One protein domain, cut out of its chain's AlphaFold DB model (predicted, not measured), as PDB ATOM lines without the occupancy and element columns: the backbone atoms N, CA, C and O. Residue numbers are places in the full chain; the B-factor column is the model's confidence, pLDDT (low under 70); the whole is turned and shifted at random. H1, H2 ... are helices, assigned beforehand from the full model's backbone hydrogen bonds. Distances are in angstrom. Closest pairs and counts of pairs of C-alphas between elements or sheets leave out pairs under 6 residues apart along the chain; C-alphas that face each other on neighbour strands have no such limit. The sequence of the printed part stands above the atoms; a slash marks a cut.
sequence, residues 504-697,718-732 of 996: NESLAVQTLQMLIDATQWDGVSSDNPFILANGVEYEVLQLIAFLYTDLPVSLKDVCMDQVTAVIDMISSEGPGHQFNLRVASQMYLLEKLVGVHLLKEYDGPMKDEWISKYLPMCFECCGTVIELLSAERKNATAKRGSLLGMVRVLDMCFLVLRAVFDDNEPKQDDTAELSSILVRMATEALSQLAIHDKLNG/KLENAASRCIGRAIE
ATOM      1  N   ASN A 504     -60.039   4.873  -0.754       87.69
ATOM      2  CA  ASN A 504     -59.655   3.576  -1.284       87.69
ATOM      3  C   ASN A 504     -58.467   3.720  -2.252       87.69
ATOM      4  O   ASN A 504     -58.294   4.743  -2.919       87.69
ATOM      5  N   GLU A 505     -57.678   2.656  -2.361       88.62
ATOM      6  CA  GLU A 505     -56.446   2.642  -3.150       88.62
ATOM      7  C   GLU A 505     -56.671   3.070  -4.609       88.62
ATOM      8  O   GLU A 505     -55.898   3.851  -5.157       88.62
ATOM      9  N   SER A 506     -57.771   2.633  -5.234       89.44
ATOM     10  CA  SER A 506     -58.067   2.965  -6.634       89.44
ATOM     11  C   SER A 506     -58.301   4.461  -6.864       89.44
ATOM     12  O   SER A 506     -57.799   5.023  -7.838       89.44
ATOM     13  N   LEU A 507     -59.027   5.112  -5.954       88.38
ATOM     14  CA  LEU A 507     -59.312   6.539  -5.991       88.38
ATOM     15  C   LEU A 507     -58.056   7.347  -5.661       88.38
ATOM     16  O   LEU A 507     -57.768   8.344  -6.323       88.38
ATOM     17  N   ALA A 508     -57.290   6.899  -4.670       89.75
ATOM     18  CA  ALA A 508     -56.058   7.555  -4.270       89.75
ATOM     19  C   ALA A 508     -55.015   7.518  -5.404       89.75
ATOM     20  O   ALA A 508     -54.440   8.553  -5.739       89.75
ATOM     21  N   VAL A 509     -54.860   6.377  -6.092       90.75
ATOM     22  CA  VAL A 509     -54.009   6.239  -7.290       90.75
ATOM     23  C   VAL A 509     -54.480   7.151  -8.425       90.75
ATOM     24  O   VAL A 509     -53.668   7.872  -9.002       90.75
ATOM     25  N   GLN A 510     -55.782   7.171  -8.735       90.94
ATOM     26  CA  GLN A 510     -56.329   8.056  -9.774       90.94
ATOM     27  C   GLN A 510     -56.092   9.533  -9.449       90.94
ATOM     28  O   GLN A 510     -55.742  10.316 -10.332       90.94
ATOM     29  N   THR A 511     -56.250   9.914  -8.184       90.94
ATOM     30  CA  THR A 511     -56.070  11.298  -7.744       90.94
ATOM     31  C   THR A 511     -54.598  11.702  -7.750       90.94
ATOM     32  O   THR A 511     -54.267  12.782  -8.236       90.94
ATOM     33  N   LEU A 512     -53.694  10.831  -7.296       92.94
ATOM     34  CA  LEU A 512     -52.251  11.058  -7.390       92.94
ATOM     35  C   LEU A 512     -51.805  11.187  -8.853       92.94
ATOM     36  O   LEU A 512     -51.061  12.109  -9.190       92.94
ATOM     37  N   GLN A 513     -52.308  10.322  -9.739       91.88
ATOM     38  CA  GLN A 513     -52.036  10.421 -11.172       91.88
ATOM     39  C   GLN A 513     -52.580  11.731 -11.756       91.88
ATOM     40  O   GLN A 513     -51.873  12.382 -12.517       91.88
ATOM     41  N   MET A 514     -53.773  12.175 -11.347       89.69
ATOM     42  CA  MET A 514     -54.330  13.476 -11.740       89.69
ATOM     43  C   MET A 514     -53.425  14.640 -11.314       89.69
ATOM     44  O   MET A 514     -53.152  15.523 -12.128       89.69
ATOM     45  N   LEU A 515     -52.904  14.633 -10.080       90.25
ATOM     46  CA  LEU A 515     -51.962  15.655  -9.605       90.25
ATOM     47  C   LEU A 515     -50.680  15.668 -10.449       90.25
ATOM     48  O   LEU A 515     -50.199  16.733 -10.837       90.25
ATOM     49  N   ILE A 516     -50.146  14.491 -10.778       90.38
ATOM     50  CA  ILE A 516     -48.970  14.354 -11.643       90.38
ATOM     51  C   ILE A 516     -49.280  14.864 -13.056       90.38
ATOM     52  O   ILE A 516     -48.520  15.672 -13.589       90.38
ATOM     53  N   ASP A 517     -50.407  14.475 -13.645       87.12
ATOM     54  CA  ASP A 517     -50.823  14.886 -14.988       87.12
ATOM     55  C   ASP A 517     -51.055  16.401 -15.074       87.12
ATOM     56  O   ASP A 517     -50.668  17.037 -16.060       87.12
ATOM     57  N   ALA A 518     -51.593  17.014 -14.013       83.06
ATOM     58  CA  ALA A 518     -51.761  18.461 -13.915       83.06
ATOM     59  C   ALA A 518     -50.420  19.207 -14.029       83.06
ATOM     60  O   ALA A 518     -50.361  20.287 -14.618       83.06
ATOM     61  N   THR A 519     -49.319  18.622 -13.539       83.56
ATOM     62  CA  THR A 519     -47.975  19.213 -13.680       83.56
ATOM     63  C   THR A 519     -47.393  19.062 -15.090       83.56
ATOM     64  O   THR A 519     -46.449  19.763 -15.450       83.56
ATOM     65  N   GLN A 520     -47.938  18.142 -15.891       82.50
ATOM     66  CA  GLN A 520     -47.467  17.808 -17.238       82.50
ATOM     67  C   GLN A 520     -48.310  18.470 -18.341       82.50
ATOM     68  O   GLN A 520     -48.020  18.287 -19.526       82.50
ATOM     69  N   TRP A 521     -49.339  19.238 -17.970       74.06
ATOM     70  CA  TRP A 521     -50.317  19.789 -18.903       74.06
ATOM     71  C   TRP A 521     -49.691  20.741 -19.934       74.06
ATOM     72  O   TRP A 521     -49.117  21.782 -19.602       74.06
ATOM     73  N   ASP A 522     -49.857  20.409 -21.214       65.81
ATOM     74  CA  ASP A 522     -49.400  21.212 -22.347       65.81
ATOM     75  C   ASP A 522     -50.622  21.822 -23.049       65.81
ATOM     76  O   ASP A 522     -51.400  21.116 -23.688       65.81
ATOM     77  N   GLY A 523     -50.817  23.140 -22.928       56.69
ATOM     78  CA  GLY A 523     -52.008  23.870 -23.406       56.69
ATOM     79  C   GLY A 523     -52.190  23.943 -24.934       56.69
ATOM     80  O   GLY A 523     -52.767  24.906 -25.431       56.69
ATOM     81  N   VAL A 524     -51.656  22.978 -25.685       52.25
ATOM     82  CA  VAL A 524     -51.651  22.918 -27.157       52.25
ATOM     83  C   VAL A 524     -52.727  21.965 -27.702       52.25
ATOM     84  O   VAL A 524     -53.070  22.061 -28.877       52.25
ATOM     85  N   SER A 525     -53.285  21.067 -26.881       49.47
ATOM     86  CA  SER A 525     -54.200  20.008 -27.338       49.47
ATOM     87  C   SER A 525     -55.700  20.321 -27.238       49.47
ATOM     88  O   SER A 525     -56.502  19.459 -27.589       49.47
ATOM     89  N   SER A 526     -56.109  21.514 -26.798       46.88
ATOM     90  CA  SER A 526     -57.528  21.894 -26.684       46.88
ATOM     91  C   SER A 526     -57.825  23.242 -27.343       46.88
ATOM     92  O   SER A 526     -57.049  24.187 -27.212       46.88
ATOM     93  N   ASP A 527     -58.991  23.351 -27.993       45.84
ATOM     94  CA  ASP A 527     -59.502  24.570 -28.656       45.84
ATOM     95  C   ASP A 527     -59.621  25.792 -27.716       45.84
ATOM     96  O   ASP A 527     -59.767  26.923 -28.177       45.84
ATOM     97  N   ASN A 528     -59.473  25.584 -26.403       44.56
ATOM     98  CA  ASN A 528     -59.262  26.616 -25.392       44.56
ATOM     99  C   ASN A 528     -57.951  26.328 -24.633       44.56
ATOM    100  O   ASN A 528     -57.901  25.342 -23.891       44.56
ATOM    101  N   PRO A 529     -56.887  27.144 -24.775       48.50
ATOM    102  CA  PRO A 529     -55.654  26.952 -24.020       48.50
ATOM    103  C   PRO A 529     -55.889  27.327 -22.554       48.50
ATOM    104  O   PRO A 529     -55.946  28.506 -22.202       48.50
ATOM    105  N   PHE A 530     -56.022  26.327 -21.683       48.50
ATOM    106  CA  PHE A 530     -55.994  26.549 -20.241       48.50
ATOM    107  C   PHE A 530     -54.546  26.836 -19.825       48.50
ATOM    108  O   PHE A 530     -53.674  25.971 -19.920       48.50
ATOM    109  N   ILE A 531     -54.263  28.078 -19.427       53.06
ATOM    110  CA  ILE A 531     -52.933  28.492 -18.975       53.06
ATOM    111  C   ILE A 531     -52.892  28.320 -17.459       53.06
ATOM    112  O   ILE A 531     -53.429  29.150 -16.729       53.06
ATOM    113  N   LEU A 532     -52.226  27.265 -16.984       57.84
ATOM    114  CA  LEU A 532     -51.870  27.163 -15.569       57.84
ATOM    115  C   LEU A 532     -51.002  28.364 -15.183       57.84
ATOM    116  O   LEU A 532     -50.009  28.668 -15.860       57.84
ATOM    117  N   ALA A 533     -51.379  29.042 -14.097       62.53
ATOM    118  CA  ALA A 533     -50.591  30.130 -13.539       62.53
ATOM    119  C   ALA A 533     -49.158  29.652 -13.243       62.53
ATOM    120  O   ALA A 533     -48.925  28.507 -12.848       62.53
ATOM    121  N   ASN A 534     -48.176  30.528 -13.459       61.75
ATOM    122  CA  ASN A 534     -46.781  30.199 -13.170       61.75
ATOM    123  C   ASN A 534     -46.630  29.845 -11.680       61.75
ATOM    124  O   ASN A 534     -47.029  30.635 -10.830       61.75
ATOM    125  N   GLY A 535     -46.030  28.690 -11.379       69.00
ATOM    126  CA  GLY A 535     -45.785  28.226 -10.007       69.00
ATOM    127  C   GLY A 535     -46.734  27.133  -9.509       69.00
ATOM    128  O   GLY A 535     -46.377  26.438  -8.568       69.00
ATOM    129  N   VAL A 536     -47.871  26.892 -10.172       75.56
ATOM    130  CA  VAL A 536     -48.807  25.814  -9.782       75.56
ATOM    131  C   VAL A 536     -48.135  24.439  -9.819       75.56
ATOM    132  O   VAL A 536     -48.212  23.685  -8.858       75.56
ATOM    133  N   GLU A 537     -47.395  24.152 -10.894       78.44
ATOM    134  CA  GLU A 537     -46.628  22.908 -11.064       78.44
ATOM    135  C   GLU A 537     -45.640  22.681  -9.904       78.44
ATOM    136  O   GLU A 537     -45.469  21.560  -9.434       78.44
ATOM    137  N   TYR A 538     -45.017  23.759  -9.412       81.50
ATOM    138  CA  TYR A 538     -44.071  23.705  -8.297       81.50
ATOM    139  C   TYR A 538     -44.764  23.329  -6.990       81.50
ATOM    140  O   TYR A 538     -44.271  22.465  -6.270       81.50
ATOM    141  N   GLU A 539     -45.892  23.972  -6.687       83.50
ATOM    142  CA  GLU A 539     -46.642  23.727  -5.452       83.50
ATOM    143  C   GLU A 539     -47.224  22.310  -5.424       83.50
ATOM    144  O   GLU A 539     -47.132  21.639  -4.402       83.50
ATOM    145  N   VAL A 540     -47.731  21.808  -6.556       87.75
ATOM    146  CA  VAL A 540     -48.243  20.430  -6.653       87.75
ATOM    147  C   VAL A 540     -47.124  19.402  -6.465       87.75
ATOM    148  O   VAL A 540     -47.289  18.447  -5.714       87.75
ATOM    149  N   LEU A 541     -45.955  19.597  -7.081       89.62
ATOM    150  CA  LEU A 541     -44.818  18.689  -6.880       89.62
ATOM    151  C   LEU A 541     -44.246  18.772  -5.459       89.62
ATOM    152  O   LEU A 541     -43.750  17.777  -4.935       89.62
ATOM    153  N   GLN A 542     -44.324  19.942  -4.820       88.75
ATOM    154  CA  GLN A 542     -43.955  20.106  -3.417       88.75
ATOM    155  C   GLN A 542     -44.942  19.388  -2.486       88.75
ATOM    156  O   GLN A 542     -44.491  18.757  -1.532       88.75
ATOM    157  N   LEU A 543     -46.245  19.435  -2.788       91.12
ATOM    158  CA  LEU A 543     -47.269  18.645  -2.110       91.12
ATOM    159  C   LEU A 543     -46.985  17.146  -2.266       91.12
ATOM    160  O   LEU A 543     -46.904  16.448  -1.267       91.12
ATOM    161  N   ILE A 544     -46.751  16.648  -3.486       93.88
ATOM    162  CA  ILE A 544     -46.451  15.220  -3.712       93.88
ATOM    163  C   ILE A 544     -45.232  14.775  -2.894       93.88
ATOM    164  O   ILE A 544     -45.254  13.713  -2.282       93.88
ATOM    165  N   ALA A 545     -44.184  15.597  -2.833       91.88
ATOM    166  CA  ALA A 545     -43.008  15.290  -2.024       91.88
ATOM    167  C   ALA A 545     -43.278  15.328  -0.515       91.88
ATOM    168  O   ALA A 545     -42.696  14.530   0.210       91.88
ATOM    169  N   PHE A 546     -44.151  16.222  -0.043       91.25
ATOM    170  CA  PHE A 546     -44.611  16.225   1.348       91.25
ATOM    171  C   PHE A 546     -45.366  14.933   1.691       91.25
ATOM    172  O   PHE A 546     -45.108  14.340   2.730       91.25
ATOM    173  N   LEU A 547     -46.241  14.474   0.793       91.62
ATOM    174  CA  LEU A 547     -47.042  13.264   0.982       91.62
ATOM    175  C   LEU A 547     -46.215  11.975   0.890       91.62
ATOM    176  O   LEU A 547     -46.575  10.978   1.507       91.62
ATOM    177  N   TYR A 548     -45.127  11.982   0.110       93.25
ATOM    178  CA  TYR A 548     -44.406  10.774  -0.292       93.25
ATOM    179  C   TYR A 548     -44.001   9.871   0.874       93.25
ATOM    180  O   TYR A 548     -44.137   8.660   0.749       93.25
ATOM    181  N   THR A 549     -43.551  10.430   1.998       88.88
ATOM    182  CA  THR A 549     -43.134   9.664   3.184       88.88
ATOM    183  C   THR A 549     -44.244   8.735   3.684       88.88
ATOM    184  O   THR A 549     -44.000   7.546   3.903       88.88
ATOM    185  N   ASP A 550     -45.474   9.249   3.751       89.88
ATOM    186  CA  ASP A 550     -46.638   8.566   4.327       89.88
ATOM    187  C   ASP A 550     -47.451   7.766   3.292       89.88
ATOM    188  O   ASP A 550     -48.378   7.042   3.660       89.88
ATOM    189  N   LEU A 551     -47.123   7.869   1.996       89.75
ATOM    190  CA  LEU A 551     -47.838   7.142   0.945       89.75
ATOM    191  C   LEU A 551     -47.711   5.614   1.127       89.75
ATOM    192  O   LEU A 551     -46.601   5.102   1.334       89.75
ATOM    193  N   PRO A 552     -48.807   4.855   0.933       89.75
ATOM    194  CA  PRO A 552     -48.744   3.406   0.776       89.75
ATOM    195  C   PRO A 552     -47.819   2.996  -0.378       89.75
ATOM    196  O   PRO A 552     -47.673   3.728  -1.359       89.75
ATOM    197  N   VAL A 553     -47.225   1.797  -0.297       90.69
ATOM    198  CA  VAL A 553     -46.247   1.303  -1.292       90.69
ATOM    199  C   VAL A 553     -46.795   1.362  -2.720       90.69
ATOM    200  O   VAL A 553     -46.094   1.827  -3.609       90.69
ATOM    201  N   SER A 554     -48.060   1.001  -2.938       89.44
ATOM    202  CA  SER A 554     -48.678   1.043  -4.268       89.44
ATOM    203  C   SER A 554     -48.829   2.454  -4.845       89.44
ATOM    204  O   SER A 554     -48.747   2.635  -6.056       89.44
ATOM    205  N   LEU A 555     -48.997   3.478  -4.004       92.06
ATOM    206  CA  LEU A 555     -48.972   4.873  -4.446       92.06
ATOM    207  C   LEU A 555     -47.536   5.370  -4.652       92.06
ATOM    208  O   LEU A 555     -47.281   6.142  -5.578       92.06
ATOM    209  N   LYS A 556     -46.579   4.903  -3.839       93.81
ATOM    210  CA  LYS A 556     -45.149   5.145  -4.087       93.81
ATOM    211  C   LYS A 556     -44.713   4.537  -5.422       93.81
ATOM    212  O   LYS A 556     -43.937   5.179  -6.125       93.81
ATOM    213  N   ASP A 557     -45.263   3.387  -5.816       93.12
ATOM    214  CA  ASP A 557     -45.014   2.760  -7.120       93.12
ATOM    215  C   ASP A 557     -45.428   3.679  -8.282       93.12
ATOM    216  O   ASP A 557     -44.665   3.829  -9.230       93.12
ATOM    217  N   VAL A 558     -46.547   4.410  -8.175       94.00
ATOM    218  CA  VAL A 558     -46.953   5.413  -9.186       94.00
ATOM    219  C   VAL A 558     -45.886   6.501  -9.351       94.00
ATOM    220  O   VAL A 558     -45.527   6.875 -10.469       94.00
ATOM    221  N   CYS A 559     -45.343   7.013  -8.243       94.62
ATOM    222  CA  CYS A 559     -44.248   7.985  -8.269       94.62
ATOM    223  C   CYS A 559     -42.960   7.372  -8.844       94.62
ATOM    224  O   CYS A 559     -42.292   8.008  -9.668       94.62
ATOM    225  N   MET A 560     -42.634   6.139  -8.443       94.12
ATOM    226  CA  MET A 560     -41.475   5.386  -8.923       94.12
ATOM    227  C   MET A 560     -41.551   5.124 -10.427       94.12
ATOM    228  O   MET A 560     -40.550   5.306 -11.118       94.12
ATOM    229  N   ASP A 561     -42.722   4.802 -10.970       94.12
ATOM    230  CA  ASP A 561     -42.942   4.605 -12.402       94.12
ATOM    231  C   ASP A 561     -42.653   5.885 -13.197       94.12
ATOM    232  O   ASP A 561     -41.993   5.846 -14.240       94.12
ATOM    233  N   GLN A 562     -43.080   7.048 -12.692       93.56
ATOM    234  CA  GLN A 562     -42.836   8.334 -13.355       93.56
ATOM    235  C   GLN A 562     -41.352   8.704 -13.385       93.56
ATOM    236  O   GLN A 562     -40.859   9.170 -14.418       93.56
ATOM    237  N   VAL A 563     -40.627   8.497 -12.278       94.31
ATOM    238  CA  VAL A 563     -39.183   8.779 -12.237       94.31
ATOM    239  C   VAL A 563     -38.380   7.739 -13.025       94.31
ATOM    240  O   VAL A 563     -37.433   8.090 -13.723       94.31
ATOM    241  N   THR A 564     -38.798   6.476 -13.004       95.00
ATOM    242  CA  THR A 564     -38.169   5.392 -13.769       95.00
ATOM    243  C   THR A 564     -38.334   5.621 -15.271       95.00
ATOM    244  O   THR A 564     -37.364   5.506 -16.019       95.00
ATOM    245  N   ALA A 565     -39.514   6.066 -15.715       93.94
ATOM    246  CA  ALA A 565     -39.772   6.387 -17.117       93.94
ATOM    247  C   ALA A 565     -38.850   7.491 -17.659       93.94
ATOM    248  O   ALA A 565     -38.376   7.393 -18.794       93.94
ATOM    249  N   VAL A 566     -38.566   8.538 -16.871       94.19
ATOM    250  CA  VAL A 566     -37.656   9.606 -17.317       94.19
ATOM    251  C   VAL A 566     -36.193   9.167 -17.304       94.19
ATOM    252  O   VAL A 566     -35.441   9.545 -18.203       94.19
ATOM    253  N   ILE A 567     -35.795   8.322 -16.348       95.12
ATOM    254  CA  ILE A 567     -34.451   7.736 -16.313       95.12
ATOM    255  C   ILE A 567     -34.240   6.834 -17.532       95.12
ATOM    256  O   ILE A 567     -33.248   7.003 -18.243       95.12
ATOM    257  N   ASP A 568     -35.179   5.931 -17.830       94.25
ATOM    258  CA  ASP A 568     -35.116   5.038 -18.994       94.25
ATOM    259  C   ASP A 568     -35.097   5.827 -20.313       94.25
ATOM    260  O   ASP A 568     -34.305   5.526 -21.208       94.25
ATOM    261  N   MET A 569     -35.905   6.884 -20.439       93.31
ATOM    262  CA  MET A 569     -35.904   7.744 -21.627       93.31
ATOM    263  C   MET A 569     -34.555   8.450 -21.827       93.31
ATOM    264  O   MET A 569     -33.967   8.370 -22.904       93.31
ATOM    265  N   ILE A 570     -34.047   9.139 -20.800       92.31
ATOM    266  CA  ILE A 570     -32.810   9.927 -20.911       92.31
ATOM    267  C   ILE A 570     -31.591   9.017 -21.102       92.31
ATOM    268  O   ILE A 570     -30.686   9.365 -21.861       92.31
ATOM    269  N   SER A 571     -31.552   7.860 -20.435       89.81
ATOM    270  CA  SER A 571     -30.446   6.902 -20.561       89.81
ATOM    271  C   SER A 571     -30.424   6.196 -21.920       89.81
ATOM    272  O   SER A 571     -29.345   6.026 -22.488       89.81
ATOM    273  N   SER A 572     -31.586   5.842 -22.481       88.75
ATOM    274  CA  SER A 572     -31.673   5.164 -23.783       88.75
ATOM    275  C   SER A 572     -31.444   6.097 -24.978       88.75
ATOM    276  O   SER A 572     -30.755   5.720 -25.926       88.75
ATOM    277  N   GLU A 573     -31.979   7.321 -24.943       88.50
ATOM    278  CA  GLU A 573     -31.821   8.309 -26.022       88.50
ATOM    279  C   GLU A 573     -30.532   9.150 -25.885       88.50
ATOM    280  O   GLU A 573     -30.076   9.787 -26.843       88.50
ATOM    281  N   GLY A 574     -29.921   9.164 -24.695       87.19
ATOM    282  CA  GLY A 574     -28.697   9.904 -24.398       87.19
ATOM    283  C   GLY A 574     -28.853  11.426 -24.567       87.19
ATOM    284  O   GLY A 574     -29.941  11.978 -24.387       87.19
ATOM    285  N   PRO A 575     -27.789  12.165 -24.941       86.38
ATOM    286  CA  PRO A 575     -27.853  13.621 -25.133       86.38
ATOM    287  C   PRO A 575     -28.839  14.095 -26.216       86.38
ATOM    288  O   PRO A 575     -29.169  15.280 -26.263       86.38
ATOM    289  N   GLY A 576     -29.293  13.196 -27.094       83.81
ATOM    290  CA  GLY A 576     -30.237  13.488 -28.173       83.81
ATOM    291  C   GLY A 576     -31.712  13.463 -27.765       83.81
ATOM    292  O   GLY A 576     -32.552  13.721 -28.626       83.81
ATOM    293  N   HIS A 577     -32.021  13.163 -26.498       87.50
ATOM    294  CA  HIS A 577     -33.393  12.935 -26.053       87.50
ATOM    295  C   HIS A 577     -34.339  14.112 -26.301       87.50
ATOM    296  O   HIS A 577     -33.960  15.293 -26.221       87.50
ATOM    297  N   GLN A 578     -35.612  13.798 -26.546       85.62
ATOM    298  CA  GLN A 578     -36.624  14.828 -26.751       85.62
ATOM    299  C   GLN A 578     -37.025  15.488 -25.423       85.62
ATOM    300  O   GLN A 578     -37.758  14.927 -24.618       85.62
ATOM    301  N   PHE A 579     -36.614  16.741 -25.217       85.56
ATOM    302  CA  PHE A 579     -36.990  17.499 -24.021       85.56
ATOM    303  C   PHE A 579     -38.326  18.229 -24.202       85.56
ATOM    304  O   PHE A 579     -38.408  19.237 -24.907       85.56
ATOM    305  N   ASN A 580     -39.372  17.712 -23.561       86.00
ATOM    306  CA  ASN A 580     -40.718  18.288 -23.532       86.00
ATOM    307  C   ASN A 580     -41.162  18.569 -22.076       86.00
ATOM    308  O   ASN A 580     -40.404  18.327 -21.136       86.00
ATOM    309  N   LEU A 581     -42.376  19.105 -21.882       81.44
ATOM    310  CA  LEU A 581     -42.868  19.493 -20.549       81.44
ATOM    311  C   LEU A 581     -43.035  18.288 -19.618       81.44
ATOM    312  O   LEU A 581     -42.775  18.405 -18.426       81.44
ATOM    313  N   ARG A 582     -43.383  17.121 -20.169       87.50
ATOM    314  CA  ARG A 582     -43.468  15.871 -19.414       87.50
ATOM    315  C   ARG A 582     -42.102  15.450 -18.874       87.50
ATOM    316  O   ARG A 582     -41.989  15.221 -17.679       87.50
ATOM    317  N   VAL A 583     -41.058  15.449 -19.709       89.19
ATOM    318  CA  VAL A 583     -39.676  15.166 -19.263       89.19
ATOM    319  C   VAL A 583     -39.229  16.163 -18.199       89.19
ATOM    320  O   VAL A 583     -38.633  15.781 -17.197       89.19
ATOM    321  N   ALA A 584     -39.530  17.449 -18.400       88.00
ATOM    322  CA  ALA A 584     -39.198  18.496 -17.444       88.00
ATOM    323  C   ALA A 584     -39.894  18.294 -16.085       88.00
ATOM    324  O   ALA A 584     -39.228  18.391 -15.056       88.00
ATOM    325  N   SER A 585     -41.195  17.984 -16.083       88.38
ATOM    326  CA  SER A 585     -41.968  17.697 -14.868       88.38
ATOM    327  C   SER A 585     -41.475  16.425 -14.171       88.38
ATOM    328  O   SER A 585     -41.220  16.465 -12.974       88.38
ATOM    329  N   GLN A 586     -41.228  15.330 -14.897       92.44
ATOM    330  CA  GLN A 586     -40.727  14.080 -14.309       92.44
ATOM    331  C   GLN A 586     -39.321  14.236 -13.710       92.44
ATOM    332  O   GLN A 586     -39.060  13.755 -12.609       92.44
ATOM    333  N   MET A 587     -38.427  14.975 -14.378       91.69
ATOM    334  CA  MET A 587     -37.131  15.366 -13.800       91.69
ATOM    335  C   MET A 587     -37.304  16.203 -12.529       91.69
ATOM    336  O   MET A 587     -36.490  16.116 -11.610       91.69
ATOM    337  N   TYR A 588     -38.347  17.033 -12.477       90.06
ATOM    338  CA  TYR A 588     -38.616  17.874 -11.323       90.06
ATOM    339  C   TYR A 588     -39.247  17.108 -10.158       90.06
ATOM    340  O   TYR A 588     -38.874  17.328  -9.008       90.06
ATOM    341  N   LEU A 589     -40.114  16.141 -10.452       93.50
ATOM    342  CA  LEU A 589     -40.590  15.157  -9.490       93.50
ATOM    343  C   LEU A 589     -39.413  14.378  -8.893       93.50
ATOM    344  O   LEU A 589     -39.294  14.320  -7.674       93.50
ATOM    345  N   LEU A 590     -38.493  13.871  -9.728       95.00
ATOM    346  CA  LEU A 590     -37.285  13.188  -9.258       95.00
ATOM    347  C   LEU A 590     -36.462  14.080  -8.316       95.00
ATOM    348  O   LEU A 590     -36.088  13.634  -7.238       95.00
ATOM    349  N   GLU A 591     -36.230  15.350  -8.666       92.69
ATOM    350  CA  GLU A 591     -35.551  16.313  -7.783       92.69
ATOM    351  C   GLU A 591     -36.229  16.418  -6.408       92.69
ATOM    352  O   GLU A 591     -35.552  16.399  -5.376       92.69
ATOM    353  N   LYS A 592     -37.561  16.535  -6.385       92.88
ATOM    354  CA  LYS A 592     -38.330  16.696  -5.148       92.88
ATOM    355  C   LYS A 592     -38.327  15.437  -4.295       92.88
ATOM    356  O   LYS A 592     -38.086  15.542  -3.095       92.88
ATOM    357  N   LEU A 593     -38.517  14.271  -4.909       94.06
ATOM    358  CA  LEU A 593     -38.509  12.990  -4.211       94.06
ATOM    359  C   LEU A 593     -37.118  12.648  -3.659       94.06
ATOM    360  O   LEU A 593     -36.994  12.230  -2.513       94.06
ATOM    361  N   VAL A 594     -36.049  12.904  -4.420       92.38
ATOM    362  CA  VAL A 594     -34.664  12.782  -3.923       92.38
ATOM    363  C   VAL A 594     -34.441  13.703  -2.718       92.38
ATOM    364  O   VAL A 594     -33.751  13.337  -1.770       92.38
ATOM    365  N   GLY A 595     -35.053  14.892  -2.721       87.56
ATOM    366  CA  GLY A 595     -35.025  15.825  -1.596       87.56
ATOM    367  C   GLY A 595     -35.665  15.300  -0.305       87.56
ATOM    368  O   GLY A 595     -35.261  15.745   0.767       87.56
ATOM    369  N   VAL A 596     -36.605  14.355  -0.401       89.25
ATOM    370  CA  VAL A 596     -37.271  13.682   0.732       89.25
ATOM    371  C   VAL A 596     -36.817  12.224   0.893       89.25
ATOM    372  O   VAL A 596     -37.540  11.404   1.439       89.25
ATOM    373  N   HIS A 597     -35.597  11.905   0.445       89.56
ATOM    374  CA  HIS A 597     -34.976  10.580   0.562       89.56
ATOM    375  C   HIS A 597     -35.750   9.453  -0.152       89.56
ATOM    376  O   HIS A 597     -35.938   8.376   0.409       89.56
ATOM    377  N   LEU A 598     -36.136   9.689  -1.415       92.12
ATOM    378  CA  LEU A 598     -36.860   8.780  -2.326       92.12
ATOM    379  C   LEU A 598     -36.725   7.279  -2.022       92.12
ATOM    380  O   LEU A 598     -37.737   6.606  -1.849       92.12
ATOM    381  N   LEU A 599     -35.494   6.752  -2.027       91.06
ATOM    382  CA  LEU A 599     -35.239   5.319  -1.859       91.06
ATOM    383  C   LEU A 599     -35.275   4.881  -0.397       91.06
ATOM    384  O   LEU A 599     -35.769   3.795  -0.125       91.06
ATOM    385  N   LYS A 600     -34.820   5.723   0.539       89.69
ATOM    386  CA  LYS A 600     -34.858   5.424   1.977       89.69
ATOM    387  C   LYS A 600     -36.289   5.208   2.463       89.69
ATOM    388  O   LYS A 600     -36.530   4.285   3.226       89.69
ATOM    389  N   GLU A 601     -37.220   6.022   1.971       89.25
ATOM    390  CA  GLU A 601     -38.649   5.934   2.300       89.25
ATOM    391  C   GLU A 601     -39.413   4.912   1.432       89.25
ATOM    392  O   GLU A 601     -40.616   4.709   1.618       89.25
ATOM    393  N   TYR A 602     -38.758   4.284   0.449       90.56
ATOM    394  CA  TYR A 602     -39.367   3.283  -0.423       90.56
ATOM    395  C   TYR A 602     -38.998   1.869   0.030       90.56
ATOM    396  O   TYR A 602     -37.868   1.433  -0.167       90.56
ATOM    397  N   ASP A 603     -39.979   1.141   0.564       84.50
ATOM    398  CA  ASP A 603     -39.849  -0.261   1.001       84.50
ATOM    399  C   ASP A 603     -40.487  -1.254   0.006       84.50
ATOM    400  O   ASP A 603     -40.926  -2.347   0.369       84.50
ATOM    401  N   GLY A 604     -40.583  -0.870  -1.271       84.12
ATOM    402  CA  GLY A 604     -41.148  -1.728  -2.312       84.12
ATOM    403  C   GLY A 604     -40.212  -2.873  -2.728       84.12
ATOM    404  O   GLY A 604     -38.987  -2.744  -2.661       84.12
ATOM    405  N   PRO A 605     -40.759  -3.997  -3.236       82.44
ATOM    406  CA  PRO A 605     -39.979  -5.191  -3.582       82.44
ATOM    407  C   PRO A 605     -38.987  -4.964  -4.733       82.44
ATOM    408  O   PRO A 605     -38.045  -5.735  -4.893       82.44
ATOM    409  N   MET A 606     -39.191  -3.909  -5.527       84.56
ATOM    410  CA  MET A 606     -38.367  -3.572  -6.691       84.56
ATOM    411  C   MET A 606     -37.176  -2.673  -6.348       84.56
ATOM    412  O   MET A 606     -36.379  -2.370  -7.231       84.56
ATOM    413  N   LYS A 607     -37.027  -2.238  -5.089       89.94
ATOM    414  CA  LYS A 607     -35.971  -1.305  -4.670       89.94
ATOM    415  C   LYS A 607     -34.569  -1.805  -5.030       89.94
ATOM    416  O   LYS A 607     -33.815  -1.100  -5.699       89.94
ATOM    417  N   ASP A 608     -34.237  -3.033  -4.639       88.31
ATOM    418  CA  ASP A 608     -32.910  -3.611  -4.875       88.31
ATOM    419  C   ASP A 608     -32.639  -3.840  -6.370       88.31
ATOM    420  O   ASP A 608     -31.520  -3.628  -6.848       88.31
ATOM    421  N   GLU A 609     -33.666  -4.233  -7.131       89.62
ATOM    422  CA  GLU A 609     -33.586  -4.384  -8.588       89.62
ATOM    423  C   GLU A 609     -33.357  -3.030  -9.270       89.62
ATOM    424  O   GLU A 609     -32.498  -2.907 -10.148       89.62
ATOM    425  N   TRP A 610     -34.060  -1.993  -8.814       93.00
ATOM    426  CA  TRP A 610     -33.908  -0.623  -9.286       93.00
ATOM    427  C   TRP A 610     -32.482  -0.115  -9.047       93.00
ATOM    428  O   TRP A 610     -31.829   0.350  -9.984       93.00
ATOM    429  N   ILE A 611     -31.946  -0.273  -7.828       90.81
ATOM    430  CA  ILE A 611     -30.563   0.119  -7.504       90.81
ATOM    431  C   ILE A 611     -29.574  -0.659  -8.378       90.81
ATOM    432  O   ILE A 611     -28.689  -0.060  -8.991       90.81
ATOM    433  N   SER A 612     -29.754  -1.977  -8.497       87.88
ATOM    434  CA  SER A 612     -28.874  -2.849  -9.285       87.88
ATOM    435  C   SER A 612     -28.853  -2.492 -10.775       87.88
ATOM    436  O   SER A 612     -27.816  -2.640 -11.423       87.88
ATOM    437  N   LYS A 613     -29.970  -1.998 -11.325       92.12
ATOM    438  CA  LYS A 613     -30.083  -1.563 -12.724       92.12
ATOM    439  C   LYS A 613     -29.486  -0.172 -12.948       92.12
ATOM    440  O   LYS A 613     -28.692   0.012 -13.871       92.12
ATOM    441  N   TYR A 614     -29.873   0.810 -12.135       93.00
ATOM    442  CA  TYR A 614     -29.599   2.219 -12.432       93.00
ATOM    443  C   TYR A 614     -28.286   2.738 -11.854       93.00
ATOM    444  O   TYR A 614     -27.681   3.623 -12.453       93.00
ATOM    445  N   LEU A 615     -27.781   2.169 -10.755       89.44
ATOM    446  CA  LEU A 615     -26.485   2.559 -10.198       89.44
ATOM    447  C   LEU A 615     -25.325   2.385 -11.204       89.44
ATOM    448  O   LEU A 615     -24.650   3.380 -11.487       89.44
ATOM    449  N   PRO A 616     -25.076   1.189 -11.785       88.81
ATOM    450  CA  PRO A 616     -23.996   1.022 -12.761       88.81
ATOM    451  C   PRO A 616     -24.230   1.854 -14.027       88.81
ATOM    452  O   PRO A 616     -23.303   2.499 -14.516       88.81
ATOM    453  N   MET A 617     -25.477   1.924 -14.504       91.88
ATOM    454  CA  MET A 617     -25.854   2.722 -15.671       91.88
ATOM    455  C   MET A 617     -25.518   4.208 -15.480       91.88
ATOM    456  O   MET A 617     -24.896   4.818 -16.347       91.88
ATOM    457  N   CYS A 618     -25.869   4.797 -14.336       91.94
ATOM    458  CA  CYS A 618     -25.579   6.200 -14.054       91.94
ATOM    459  C   CYS A 618     -24.076   6.471 -13.911       91.94
ATOM    460  O   CYS A 618     -23.621   7.529 -14.345       91.94
ATOM    461  N   PHE A 619     -23.283   5.534 -13.378       88.75
ATOM    462  CA  PHE A 619     -21.820   5.666 -13.371       88.75
ATOM    463  C   PHE A 619     -21.233   5.696 -14.789       88.75
ATOM    464  O   PHE A 619     -20.396   6.558 -15.085       88.75
ATOM    465  N   GLU A 620     -21.690   4.809 -15.674       89.88
ATOM    466  CA  GLU A 620     -21.268   4.771 -17.080       89.88
ATOM    467  C   GLU A 620     -21.698   6.030 -17.843       89.88
ATOM    468  O   GLU A 620     -20.882   6.655 -18.535       89.88
ATOM    469  N   CYS A 621     -22.956   6.455 -17.679       90.81
ATOM    470  CA  CYS A 621     -23.488   7.669 -18.293       90.81
ATOM    471  C   CYS A 621     -22.747   8.922 -17.806       90.81
ATOM    472  O   CYS A 621     -22.327   9.730 -18.635       90.81
ATOM    473  N   CYS A 622     -22.523   9.073 -16.494       89.62
ATOM    474  CA  CYS A 622     -21.740  10.178 -15.937       89.62
ATOM    475  C   CYS A 622     -20.322  10.212 -16.510       89.62
ATOM    476  O   CYS A 622     -19.878  11.267 -16.964       89.62
ATOM    477  N   GLY A 623     -19.615   9.075 -16.510       88.00
ATOM    478  CA  GLY A 623     -18.258   8.985 -17.052       88.00
ATOM    479  C   GLY A 623     -18.203   9.411 -18.519       88.00
ATOM    480  O   GLY A 623     -17.446  10.312 -18.879       88.00
ATOM    481  N   THR A 624     -19.091   8.845 -19.337       90.19
ATOM    482  CA  THR A 624     -19.187   9.146 -20.772       90.19
ATOM    483  C   THR A 624     -19.513  10.617 -21.024       90.19
ATOM    484  O   THR A 624     -18.878  11.270 -21.851       90.19
ATOM    485  N   VAL A 625     -20.481  11.183 -20.301       89.75
ATOM    486  CA  VAL A 625     -20.879  12.586 -20.470       89.75
ATOM    487  C   VAL A 625     -19.768  13.540 -20.043       89.75
ATOM    488  O   VAL A 625     -19.510  14.518 -20.742       89.75
ATOM    489  N   ILE A 626     -19.072  13.263 -18.941       88.69
ATOM    490  CA  ILE A 626     -17.933  14.074 -18.495       88.69
ATOM    491  C   ILE A 626     -16.804  14.051 -19.539       88.69
ATOM    492  O   ILE A 626     -16.207  15.097 -19.822       88.69
ATOM    493  N   GLU A 627     -16.529  12.898 -20.153       87.44
ATOM    494  CA  GLU A 627     -15.562  12.779 -21.251       87.44
ATOM    495  C   GLU A 627     -15.996  13.572 -22.491       87.44
ATOM    496  O   GLU A 627     -15.184  14.300 -23.070       87.44
ATOM    497  N   LEU A 628     -17.278  13.499 -22.864       85.88
ATOM    498  CA  LEU A 628     -17.840  14.258 -23.984       85.88
ATOM    499  C   LEU A 628     -17.777  15.772 -23.738       85.88
ATOM    500  O   LEU A 628     -17.292  16.503 -24.602       85.88
ATOM    501  N   LEU A 629     -18.164  16.240 -22.548       84.44
ATOM    502  CA  LEU A 629     -18.060  17.649 -22.146       84.44
ATOM    503  C   LEU A 629     -16.601  18.135 -22.160       84.44
ATOM    504  O   LEU A 629     -16.315  19.257 -22.596       84.44
ATOM    505  N   SER A 630     -15.670  17.269 -21.751       83.88
ATOM    506  CA  SER A 630     -14.228  17.537 -21.789       83.88
ATOM    507  C   SER A 630     -13.672  17.590 -23.215       83.88
ATOM    508  O   SER A 630     -12.741  18.354 -23.491       83.88
ATOM    509  N   ALA A 631     -14.216  16.788 -24.133       81.50
ATOM    510  CA  ALA A 631     -13.838  16.769 -25.542       81.50
ATOM    511  C   ALA A 631     -14.425  17.964 -26.314       81.50
ATOM    512  O   ALA A 631     -13.712  18.579 -27.112       81.50
ATOM    513  N   GLU A 632     -15.674  18.355 -26.036       74.12
ATOM    514  CA  GLU A 632     -16.327  19.532 -26.630       74.12
ATOM    515  C   GLU A 632     -15.582  20.834 -26.305       74.12
ATOM    516  O   GLU A 632     -15.510  21.726 -27.150       74.12
ATOM    517  N   ARG A 633     -14.896  20.910 -25.154       64.50
ATOM    518  CA  ARG A 633     -13.980  22.016 -24.809       64.50
ATOM    519  C   ARG A 633     -12.940  22.307 -25.903       64.50
ATOM    520  O   ARG A 633     -12.470  23.439 -26.011       64.50
ATOM    521  N   LYS A 634     -12.549  21.301 -26.693       58.69
ATOM    522  CA  LYS A 634     -11.537  21.421 -27.757       58.69
ATOM    523  C   LYS A 634     -12.133  21.822 -29.116       58.69
ATOM    524  O   LYS A 634     -11.383  22.277 -29.976       58.69
ATOM    525  N   ASN A 635     -13.454  21.714 -29.299       55.81
ATOM    526  CA  ASN A 635     -14.148  21.911 -30.575       55.81
ATOM    527  C   ASN A 635     -15.211  23.023 -30.468       55.81
ATOM    528  O   ASN A 635     -16.350  22.782 -30.084       55.81
ATOM    529  N   ALA A 636     -14.871  24.249 -30.881       51.00
ATOM    530  CA  ALA A 636     -15.692  25.463 -30.716       51.00
ATOM    531  C   ALA A 636     -16.980  25.558 -31.584       51.00
ATOM    532  O   ALA A 636     -17.459  26.657 -31.851       51.00
ATOM    533  N   THR A 637     -17.535  24.440 -32.070       52.47
ATOM    534  CA  THR A 637     -18.681  24.417 -33.011       52.47
ATOM    535  C   THR A 637     -19.873  23.562 -32.557       52.47
ATOM    536  O   THR A 637     -20.821  23.384 -33.325       52.47
ATOM    537  N   ALA A 638     -19.871  23.047 -31.322       56.09
ATOM    538  CA  ALA A 638     -20.980  22.243 -30.808       56.09
ATOM    539  C   ALA A 638     -22.300  23.042 -30.768       56.09
ATOM    540  O   ALA A 638     -22.353  24.196 -30.336       56.09
ATOM    541  N   LYS A 639     -23.397  22.431 -31.237       62.50
ATOM    542  CA  LYS A 639     -24.738  23.039 -31.194       62.50
ATOM    543  C   LYS A 639     -25.197  23.132 -29.733       62.50
ATOM    544  O   LYS A 639     -25.242  22.111 -29.057       62.50
ATOM    545  N   ARG A 640     -25.644  24.311 -29.281       63.00
ATOM    546  CA  ARG A 640     -26.144  24.584 -27.908       63.00
ATOM    547  C   ARG A 640     -27.142  23.542 -27.365       63.00
ATOM    548  O   ARG A 640     -27.152  23.276 -26.169       63.00
ATOM    549  N   GLY A 641     -27.959  22.934 -28.231       61.62
ATOM    550  CA  GLY A 641     -28.892  21.863 -27.853       61.62
ATOM    551  C   GLY A 641     -28.221  20.543 -27.441       61.62
ATOM    552  O   GLY A 641     -28.728  19.877 -26.548       61.62
ATOM    553  N   SER A 642     -27.066  20.208 -28.031       72.88
ATOM    554  CA  SER A 642     -26.260  19.020 -27.692       72.88
ATOM    555  C   SER A 642     -25.677  19.133 -26.282       72.88
ATOM    556  O   SER A 642     -25.815  18.218 -25.477       72.88
ATOM    557  N   LEU A 643     -25.131  20.308 -25.948       78.88
ATOM    558  CA  LEU A 643     -24.556  20.599 -24.633       78.88
ATOM    559  C   LEU A 643     -25.604  20.518 -23.510       78.88
ATOM    560  O   LEU A 643     -25.374  19.884 -22.487       78.88
ATOM    561  N   LEU A 644     -26.780  21.129 -23.704       79.00
ATOM    562  CA  LEU A 644     -27.873  21.044 -22.725       79.00
ATOM    563  C   LEU A 644     -28.395  19.609 -22.575       79.00
ATOM    564  O   LEU A 644     -28.727  19.201 -21.467       79.00
ATOM    565  N   GLY A 645     -28.430  18.836 -23.664       84.62
ATOM    566  CA  GLY A 645     -28.736  17.408 -23.622       84.62
ATOM    567  C   GLY A 645     -27.748  16.623 -22.757       84.62
ATOM    568  O   GLY A 645     -28.179  15.860 -21.897       84.62
ATOM    569  N   MET A 646     -26.443  16.869 -22.917       88.75
ATOM    570  CA  MET A 646     -25.392  16.269 -22.080       88.75
ATOM    571  C   MET A 646     -25.546  16.653 -20.604       88.75
ATOM    572  O   MET A 646     -25.526  15.783 -19.739       88.75
ATOM    573  N   VAL A 647     -25.773  17.936 -20.305       87.62
ATOM    574  CA  VAL A 647     -25.983  18.398 -18.923       87.62
ATOM    575  C   VAL A 647     -27.215  17.750 -18.287       87.62
ATOM    576  O   VAL A 647     -27.166  17.405 -17.115       87.62
ATOM    577  N   ARG A 648     -28.304  17.536 -19.036       89.44
ATOM    578  CA  ARG A 648     -29.500  16.847 -18.519       89.44
ATOM    579  C   ARG A 648     -29.243  15.380 -18.180       89.44
ATOM    580  O   ARG A 648     -29.749  14.911 -17.167       89.44
ATOM    581  N   VAL A 649     -28.444  14.674 -18.986       92.69
ATOM    582  CA  VAL A 649     -28.024  13.298 -18.663       92.69
ATOM    583  C   VAL A 649     -27.208  13.292 -17.369       92.69
ATOM    584  O   VAL A 649     -27.493  12.497 -16.478       92.69
ATOM    585  N   LEU A 650     -26.244  14.209 -17.234       92.06
ATOM    586  CA  LEU A 650     -25.420  14.352 -16.029       92.06
ATOM    587  C   LEU A 650     -26.259  14.664 -14.780       92.06
ATOM    588  O   LEU A 650     -26.068  14.057 -13.732       92.06
ATOM    589  N   ASP A 651     -27.195  15.600 -14.905       91.12
ATOM    590  CA  ASP A 651     -28.112  16.017 -13.848       91.12
ATOM    591  C   ASP A 651     -29.013  14.865 -13.375       91.12
ATOM    592  O   ASP A 651     -29.061  14.573 -12.182       91.12
ATOM    593  N   MET A 652     -29.645  14.140 -14.308       94.69
ATOM    594  CA  MET A 652     -30.427  12.936 -13.996       94.69
ATOM    595  C   MET A 652     -29.578  11.904 -13.250       94.69
ATOM    596  O   MET A 652     -29.980  11.422 -12.191       94.69
ATOM    597  N   CYS A 653     -28.373  11.615 -13.753       94.50
ATOM    598  CA  CYS A 653     -27.497  10.631 -13.130       94.50
ATOM    599  C   CYS A 653     -27.090  11.049 -11.712       94.50
ATOM    600  O   CYS A 653     -27.048  10.203 -10.824       94.50
ATOM    601  N   PHE A 654     -26.841  12.337 -11.452       92.75
ATOM    602  CA  PHE A 654     -26.533  12.791 -10.096       92.75
ATOM    603  C   PHE A 654     -27.709  12.710  -9.133       92.75
ATOM    604  O   PHE A 654     -27.491  12.392  -7.965       92.75
ATOM    605  N   LEU A 655     -28.935  12.956  -9.593       94.25
ATOM    606  CA  LEU A 655     -30.125  12.751  -8.770       94.25
ATOM    607  C   LEU A 655     -30.282  11.277  -8.376       94.25
ATOM    608  O   LEU A 655     -30.524  10.987  -7.205       94.25
ATOM    609  N   VAL A 656     -30.062  10.352  -9.317       93.69
ATOM    610  CA  VAL A 656     -30.077   8.903  -9.049       93.69
ATOM    611  C   VAL A 656     -28.962   8.507  -8.080       93.69
ATOM    612  O   VAL A 656     -29.226   7.850  -7.076       93.69
ATOM    613  N   LEU A 657     -27.724   8.949  -8.327       90.06
ATOM    614  CA  LEU A 657     -26.588   8.668  -7.444       90.06
ATOM    615  C   LEU A 657     -26.820   9.212  -6.031       90.06
ATOM    616  O   LEU A 657     -26.470   8.547  -5.060       90.06
ATOM    617  N   ARG A 658     -27.441  10.389  -5.906       90.31
ATOM    618  CA  ARG A 658     -27.842  10.942  -4.614       90.31
ATOM    619  C   ARG A 658     -28.898  10.080  -3.925       90.31
ATOM    620  O   ARG A 658     -28.712   9.780  -2.754       90.31
ATOM    621  N   ALA A 659     -29.952   9.661  -4.626       90.31
ATOM    622  CA  ALA A 659     -30.978   8.795  -4.043       90.31
ATOM    623  C   ALA A 659     -30.384   7.490  -3.493       90.31
ATOM    624  O   ALA A 659     -30.699   7.103  -2.372       90.31
ATOM    625  N   VAL A 660     -29.499   6.840  -4.259       88.19
ATOM    626  CA  VAL A 660     -28.829   5.597  -3.836       88.19
ATOM    627  C   VAL A 660     -27.888   5.850  -2.659       88.19
ATOM    628  O   VAL A 660     -27.799   5.032  -1.745       88.19
ATOM    629  N   PHE A 661     -27.184   6.981  -2.660       83.69
ATOM    630  CA  PHE A 661     -26.285   7.343  -1.570       83.69
ATOM    631  C   PHE A 661     -27.033   7.629  -0.259       83.69
ATOM    632  O   PHE A 661     -26.585   7.196   0.797       83.69
ATOM    633  N   ASP A 662     -28.169   8.326  -0.322       85.25
ATOM    634  CA  ASP A 662     -28.981   8.668   0.853       85.25
ATOM    635  C   ASP A 662     -29.671   7.433   1.488       85.25
ATOM    636  O   ASP A 662     -29.985   7.456   2.678       85.25
ATOM    637  N   ASP A 663     -29.874   6.352   0.723       82.50
ATOM    638  CA  ASP A 663     -30.435   5.069   1.184       82.50
ATOM    639  C   ASP A 663     -29.417   4.191   1.938       82.50
ATOM    640  O   ASP A 663     -29.726   3.561   2.950       82.50
ATOM    641  N   ASN A 664     -28.168   4.174   1.470       69.56
ATOM    642  CA  ASN A 664     -27.112   3.330   2.018       69.56
ATOM    643  C   ASN A 664     -26.370   4.052   3.156       69.56
ATOM    644  O   ASN A 664     -25.288   4.606   2.945       69.56
ATOM    645  N   GLU A 665     -26.912   4.039   4.382       57.62
ATOM    646  CA  GLU A 665     -26.135   4.474   5.555       57.62
ATOM    647  C   GLU A 665     -24.819   3.665   5.632       57.62
ATOM    648  O   GLU A 665     -24.828   2.430   5.553       57.62
ATOM    649  N   PRO A 666     -23.652   4.330   5.708       51.00
ATOM    650  CA  PRO A 666     -22.414   3.731   5.240       51.00
ATOM    651  C   PRO A 666     -21.899   2.602   6.147       51.00
ATOM    652  O   PRO A 666     -21.439   2.844   7.263       51.00
ATOM    653  N   LYS A 667     -21.851   1.367   5.622       48.88
ATOM    654  CA  LYS A 667     -20.937   0.318   6.113       48.88
ATOM    655  C   LYS A 667     -19.496   0.712   5.748       48.88
ATOM    656  O   LYS A 667     -19.210   1.040   4.601       48.88
ATOM    657  N   GLN A 668     -18.594   0.715   6.727       52.41
ATOM    658  CA  GLN A 668     -17.323   1.465   6.709       52.41
ATOM    659  C   GLN A 668     -16.328   1.151   5.568       52.41
ATOM    660  O   GLN A 668     -15.558   2.040   5.210       52.41
ATOM    661  N   ASP A 669     -16.347  -0.050   4.981       47.75
ATOM    662  CA  ASP A 669     -15.291  -0.492   4.051       47.75
ATOM    663  C   ASP A 669     -15.674  -0.367   2.560       47.75
ATOM    664  O   ASP A 669     -14.922   0.236   1.792       47.75
ATOM    665  N   ASP A 670     -16.867  -0.813   2.142       54.75
ATOM    666  CA  ASP A 670     -17.352  -0.668   0.747       54.75
ATOM    667  C   ASP A 670     -17.639   0.802   0.375       54.75
ATOM    668  O   ASP A 670     -17.631   1.211  -0.790       54.75
ATOM    669  N   THR A 671     -17.854   1.638   1.391       60.53
ATOM    670  CA  THR A 671     -18.155   3.060   1.224       60.53
ATOM    671  C   THR A 671     -16.920   3.892   0.920       60.53
ATOM    672  O   THR A 671     -17.065   4.941   0.299       60.53
ATOM    673  N   ALA A 672     -15.705   3.456   1.267       64.81
ATOM    674  CA  ALA A 672     -14.491   4.239   1.030       64.81
ATOM    675  C   ALA A 672     -14.120   4.327  -0.463       64.81
ATOM    676  O   ALA A 672     -13.772   5.408  -0.954       64.81
ATOM    677  N   GLU A 673     -14.225   3.217  -1.199       68.94
ATOM    678  CA  GLU A 673     -13.940   3.175  -2.641       68.94
ATOM    679  C   GLU A 673     -15.006   3.939  -3.437       68.94
ATOM    680  O   GLU A 673     -14.672   4.835  -4.221       68.94
ATOM    681  N   LEU A 674     -16.285   3.672  -3.154       71.75
ATOM    682  CA  LEU A 674     -17.413   4.386  -3.752       71.75
ATOM    683  C   LEU A 674     -17.339   5.896  -3.476       71.75
ATOM    684  O   LEU A 674     -17.491   6.702  -4.395       71.75
ATOM    685  N   SER A 675     -17.012   6.290  -2.241       76.00
ATOM    686  CA  SER A 675     -16.809   7.694  -1.862       76.00
ATOM    687  C   SER A 675     -15.676   8.342  -2.653       76.00
ATOM    688  O   SER A 675     -15.817   9.471  -3.120       76.00
ATOM    689  N   SER A 676     -14.555   7.642  -2.860       78.88
ATOM    690  CA  SER A 676     -13.441   8.166  -3.658       78.88
ATOM    691  C   SER A 676     -13.820   8.360  -5.130       78.88
ATOM    692  O   SER A 676     -13.379   9.329  -5.757       78.88
ATOM    693  N   ILE A 677     -14.619   7.452  -5.699       81.81
ATOM    694  CA  ILE A 677     -15.106   7.550  -7.081       81.81
ATOM    695  C   ILE A 677     -16.093   8.717  -7.214       81.81
ATOM    696  O   ILE A 677     -15.926   9.549  -8.110       81.81
ATOM    697  N   LEU A 678     -17.067   8.818  -6.303       83.06
ATOM    698  CA  LEU A 678     -18.085   9.870  -6.294       83.06
ATOM    699  C   LEU A 678     -17.486  11.263  -6.082       83.06
ATOM    700  O   LEU A 678     -17.833  12.176  -6.827       83.06
ATOM    701  N   VAL A 679     -16.532  11.436  -5.155       85.75
ATOM    702  CA  VAL A 679     -15.832  12.725  -4.967       85.75
ATOM    703  C   VAL A 679     -15.133  13.155  -6.254       85.75
ATOM    704  O   VAL A 679     -15.251  14.311  -6.665       85.75
ATOM    705  N   ARG A 680     -14.428  12.233  -6.926       85.69
ATOM    706  CA  ARG A 680     -13.756  12.530  -8.199       85.69
ATOM    707  C   ARG A 680     -14.763  12.910  -9.285       85.69
ATOM    708  O   ARG A 680     -14.533  13.882  -9.999       85.69
ATOM    709  N   MET A 681     -15.857  12.161  -9.399       86.81
ATOM    710  CA  MET A 681     -16.898  12.383 -10.401       86.81
ATOM    711  C   MET A 681     -17.627  13.714 -10.188       86.81
ATOM    712  O   MET A 681     -17.730  14.497 -11.127       86.81
ATOM    713  N   ALA A 682     -18.061  14.010  -8.961       89.12
ATOM    714  CA  ALA A 682     -18.736  15.261  -8.614       89.12
ATOM    715  C   ALA A 682     -17.807  16.476  -8.761       89.12
ATOM    716  O   ALA A 682     -18.228  17.515  -9.265       89.12
ATOM    717  N   THR A 683     -16.524  16.339  -8.400       88.38
ATOM    718  CA  THR A 683     -15.523  17.400  -8.610       88.38
ATOM    719  C   THR A 683     -15.308  17.670 -10.100       88.38
ATOM    720  O   THR A 683     -15.313  18.822 -10.522       88.38
ATOM    721  N   GLU A 684     -15.126  16.623 -10.910       89.31
ATOM    722  CA  GLU A 684     -14.904  16.789 -12.348       89.31
ATOM    723  C   GLU A 684     -16.144  17.358 -13.042       89.31
ATOM    724  O   GLU A 684     -16.027  18.280 -13.846       89.31
ATOM    725  N   ALA A 685     -17.337  16.881 -12.690       89.00
ATOM    726  CA  ALA A 685     -18.577  17.431 -13.208       89.00
ATOM    727  C   ALA A 685     -18.758  18.909 -12.853       89.00
ATOM    728  O   ALA A 685     -19.099  19.700 -13.732       89.00
ATOM    729  N   LEU A 686     -18.472  19.308 -11.608       88.62
ATOM    730  CA  LEU A 686     -18.513  20.710 -11.196       88.62
ATOM    731  C   LEU A 686     -17.553  21.568 -12.033       88.62
ATOM    732  O   LEU A 686     -17.937  22.648 -12.481       88.62
ATOM    733  N   SER A 687     -16.347  21.070 -12.325       88.69
ATOM    734  CA  SER A 687     -15.416  21.760 -13.224       88.69
ATOM    735  C   SER A 687     -15.955  21.902 -14.643       88.69
ATOM    736  O   SER A 687     -15.821  22.967 -15.246       88.69
ATOM    737  N   GLN A 688     -16.557  20.846 -15.201       87.12
ATOM    738  CA  GLN A 688     -17.144  20.912 -16.541       87.12
ATOM    739  C   GLN A 688     -18.308  21.910 -16.579       87.12
ATOM    740  O   GLN A 688     -18.379  22.731 -17.493       87.12
ATOM    741  N   LEU A 689     -19.168  21.913 -15.555       85.06
ATOM    742  CA  LEU A 689     -20.257  22.879 -15.419       85.06
ATOM    743  C   LEU A 689     -19.717  24.313 -15.308       85.06
ATOM    744  O   LEU A 689     -20.191  25.183 -16.032       85.06
ATOM    745  N   ALA A 690     -18.671  24.558 -14.513       83.12
ATOM    746  CA  ALA A 690     -18.034  25.873 -14.393       83.12
ATOM    747  C   ALA A 690     -17.439  26.384 -15.722       83.12
ATOM    748  O   ALA A 690     -17.536  27.571 -16.046       83.12
ATOM    749  N   ILE A 691     -16.833  25.495 -16.517       81.00
ATOM    750  CA  ILE A 691     -16.261  25.829 -17.831       81.00
ATOM    751  C   ILE A 691     -17.362  26.191 -18.837       81.00
ATOM    752  O   ILE A 691     -17.226  27.170 -19.576       81.00
ATOM    753  N   HIS A 692     -18.441  25.409 -18.874       73.44
ATOM    754  CA  HIS A 692     -19.510  25.553 -19.866       73.44
ATOM    755  C   HIS A 692     -20.550  26.624 -19.498       73.44
ATOM    756  O   HIS A 692     -21.129  27.237 -20.397       73.44
ATOM    757  N   ASP A 693     -20.717  26.948 -18.213       67.81
ATOM    758  CA  ASP A 693     -21.511  28.100 -17.756       67.81
ATOM    759  C   ASP A 693     -20.910  29.418 -18.286       67.81
ATOM    760  O   ASP A 693     -21.603  30.261 -18.865       67.81
ATOM    761  N   LYS A 694     -19.574  29.541 -18.231       58.88
ATOM    762  CA  LYS A 694     -18.813  30.693 -18.750       58.88
ATOM    763  C   LYS A 694     -18.986  30.915 -20.258       58.88
ATOM    764  O   LYS A 694     -18.975  32.057 -20.718       58.88
ATOM    765  N   LEU A 695     -19.136  29.840 -21.034       53.03
ATOM    766  CA  LEU A 695     -19.317  29.895 -22.492       53.03
ATOM    767  C   LEU A 695     -20.748  30.299 -22.886       53.03
ATOM    768  O   LEU A 695     -20.933  30.985 -23.893       53.03
ATOM    769  N   ASN A 696     -21.749  29.949 -22.074       50.31
ATOM    770  CA  ASN A 696     -23.147  30.322 -22.300       50.31
ATOM    771  C   ASN A 696     -23.458  31.776 -21.891       50.31
ATOM    772  O   ASN A 696     -24.272  32.426 -22.550       50.31
ATOM    773  N   GLY A 697     -22.778  32.317 -20.871       42.88
ATOM    774  CA  GLY A 697     -22.934  33.712 -20.428       42.88
ATOM    775  C   GLY A 697     -22.473  34.773 -21.443       42.88
ATOM    776  O   GLY A 697     -22.914  35.918 -21.383       42.88
ATOM    777  N   LYS A 718     -41.199  28.310 -20.533       69.88
ATOM    778  CA  LYS A 718     -41.249  27.262 -19.493       69.88
ATOM    779  C   LYS A 718     -40.189  26.181 -19.719       69.88
ATOM    780  O   LYS A 718     -39.460  25.837 -18.792       69.88
ATOM    781  N   LEU A 719     -40.062  25.695 -20.953       75.56
ATOM    782  CA  LEU A 719     -39.044  24.707 -21.318       75.56
ATOM    783  C   LEU A 719     -37.622  25.267 -21.217       75.56
ATOM    784  O   LEU A 719     -36.732  24.566 -20.745       75.56
ATOM    785  N   GLU A 720     -37.397  26.522 -21.604       71.12
ATOM    786  CA  GLU A 720     -36.101  27.197 -21.441       71.12
ATOM    787  C   GLU A 720     -35.734  27.380 -19.957       71.12
ATOM    788  O   GLU A 720     -34.585  27.150 -19.564       71.12
ATOM    789  N   ASN A 721     -36.707  27.706 -19.103       72.06
ATOM    790  CA  ASN A 721     -36.510  27.789 -17.656       72.06
ATOM    791  C   ASN A 721     -36.202  26.410 -17.048       72.06
ATOM    792  O   ASN A 721     -35.248  26.274 -16.284       72.06
ATOM    793  N   ALA A 722     -36.941  25.365 -17.428       74.44
ATOM    794  CA  ALA A 722     -36.672  24.003 -16.968       74.44
ATOM    795  C   ALA A 722     -35.304  23.484 -17.451       74.44
ATOM    796  O   ALA A 722     -34.560  22.869 -16.687       74.44
ATOM    797  N   ALA A 723     -34.926  23.788 -18.696       73.50
ATOM    798  CA  ALA A 723     -33.620  23.436 -19.243       73.50
ATOM    799  C   ALA A 723     -32.476  24.171 -18.526       73.50
ATOM    800  O   ALA A 723     -31.434  23.573 -18.269       73.50
ATOM    801  N   SER A 724     -32.663  25.445 -18.163       72.69
ATOM    802  CA  SER A 724     -31.651  26.202 -17.411       72.69
ATOM    803  C   SER A 724     -31.530  25.749 -15.949       72.69
ATOM    804  O   SER A 724     -30.420  25.734 -15.414       72.69
ATOM    805  N   ARG A 725     -32.620  25.276 -15.323       78.12
ATOM    806  CA  ARG A 725     -32.603  24.701 -13.964       78.12
ATOM    807  C   ARG A 725     -31.694  23.473 -13.837       78.12
ATOM    808  O   ARG A 725     -31.116  23.285 -12.771       78.12
ATOM    809  N   CYS A 726     -31.516  22.692 -14.905       81.00
ATOM    810  CA  CYS A 726     -30.701  21.469 -14.894       81.00
ATOM    811  C   CYS A 726     -29.232  21.739 -14.517       81.00
ATOM    812  O   CYS A 726     -28.638  20.972 -13.770       81.00
ATOM    813  N   ILE A 727     -28.655  22.866 -14.964       82.25
ATOM    814  CA  ILE A 727     -27.283  23.262 -14.590       82.25
ATOM    815  C   ILE A 727     -27.213  23.562 -13.089       82.25
ATOM    816  O   ILE A 727     -26.355  23.030 -12.388       82.25
ATOM    817  N   GLY A 728     -28.133  24.395 -12.590       80.38
ATOM    818  CA  GLY A 728     -28.185  24.758 -11.171       80.38
ATOM    819  C   GLY A 728     -28.383  23.536 -10.275       80.38
ATOM    820  O   GLY A 728     -27.666  23.370  -9.296       80.38
ATOM    821  N   ARG A 729     -29.288  22.630 -10.650       84.50
ATOM    822  CA  ARG A 729     -29.551  21.394  -9.908       84.50
ATOM    823  C   ARG A 729     -28.373  20.424  -9.917       84.50
ATOM    824  O   ARG A 729     -28.064  19.855  -8.871       84.50
ATOM    825  N   ALA A 730     -27.683  20.273 -11.046       87.50
ATOM    826  CA  ALA A 730     -26.476  19.457 -11.117       87.50
ATOM    827  C   ALA A 730     -25.373  20.010 -10.199       87.50
ATOM    828  O   ALA A 730     -24.706  19.237  -9.512       87.50
ATOM    829  N   ILE A 731     -25.220  21.342 -10.124       87.50
ATOM    830  CA  ILE A 731     -24.305  22.003  -9.176       87.50
ATOM    831  C   ILE A 731     -24.741  21.723  -7.734       87.50
ATOM    832  O   ILE A 731     -23.929  21.270  -6.933       87.50
ATOM    833  N   GLU A 732     -26.012  21.947  -7.399       88.06
ATOM    834  CA  GLU A 732     -26.540  21.730  -6.046       88.06
ATOM    835  C   GLU A 732     -26.369  20.279  -5.583       88.06
ATOM    836  O   GLU A 732     -25.928  20.033  -4.460       88.06
TER     837      GLU A 732
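Overview. This is residues 504 to 697 and 718 to 732 of the 996 residues of an uncharacterized protein of Phytophthora megakarya (UniProt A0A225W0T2). A flat slab of eight helices reaches from H7, the longest, at one end to a hairpin of H1 and H2 at the other, with H4 and H6 in its middle. H3 packs on one side of H4 and H6, H8 on the opposite side, and H5 pairs with H6 towards H7. H1 to H7 form an up-and-down bundle, each running against the one before, and the packing is mostly crossed. The 209 printed residues, all helix by class, are compact, with a radius of gyration of the C-alphas of 17.9 A and spans of 55 by 50 by 25 A.

Arrangement. H7, residues 670 to 696, touches H5, residues 607 to 632, with residues 681 to 688 alone; the closest C-alphas, of Ala 685 and Ile 626, are 6.3 A apart. H5 and H6, residues 640 to 663, are a hairpin, closest at C-alphas 618 and 653, 4.9 A. H6 touches H3, residues 553 to 576, with residues 642 to 652 alone, closest at C-alphas 645 and 575, 4.2 A. H4, residues 581 to 595, and H6 run the same way at a shallow tilt of 31 degrees. H8, residues 718 to 732, touches H6, closest at C-alphas 730 and 651, 4.7 A. H2, residues 536 to 548, touches H4 and is a hairpin with H1, residues 505 to 519. Every O i to N i+4 pair is within hydrogen-bond range in H1, H2, H4 and H6, against 17 of 20 in H3, 20 of 22 in H5, 20 of 23 in H7 and 8 of 11 in H8.

Along the chain. H7 is 39.1 A long, H5 36.1 A, H6 35.3 A and H3 33.6 A. H1 begins at C-alpha 505 (-56.446, 2.642, -3.150); H8 ends at C-alpha 732 (-26.540, 21.730, -6.046).

Size, cuts and confidence. Residues 698 to 717 are cut out, leaving 19.4 A between C-alphas 697 and 718. The links H1 to H2 and H4 to H5 are long. Residues 524 to 529 and 634 to 639 stand free. Mean pLDDT of the printed part is 81.8, with 39 residues under 70, among them 522 to 535.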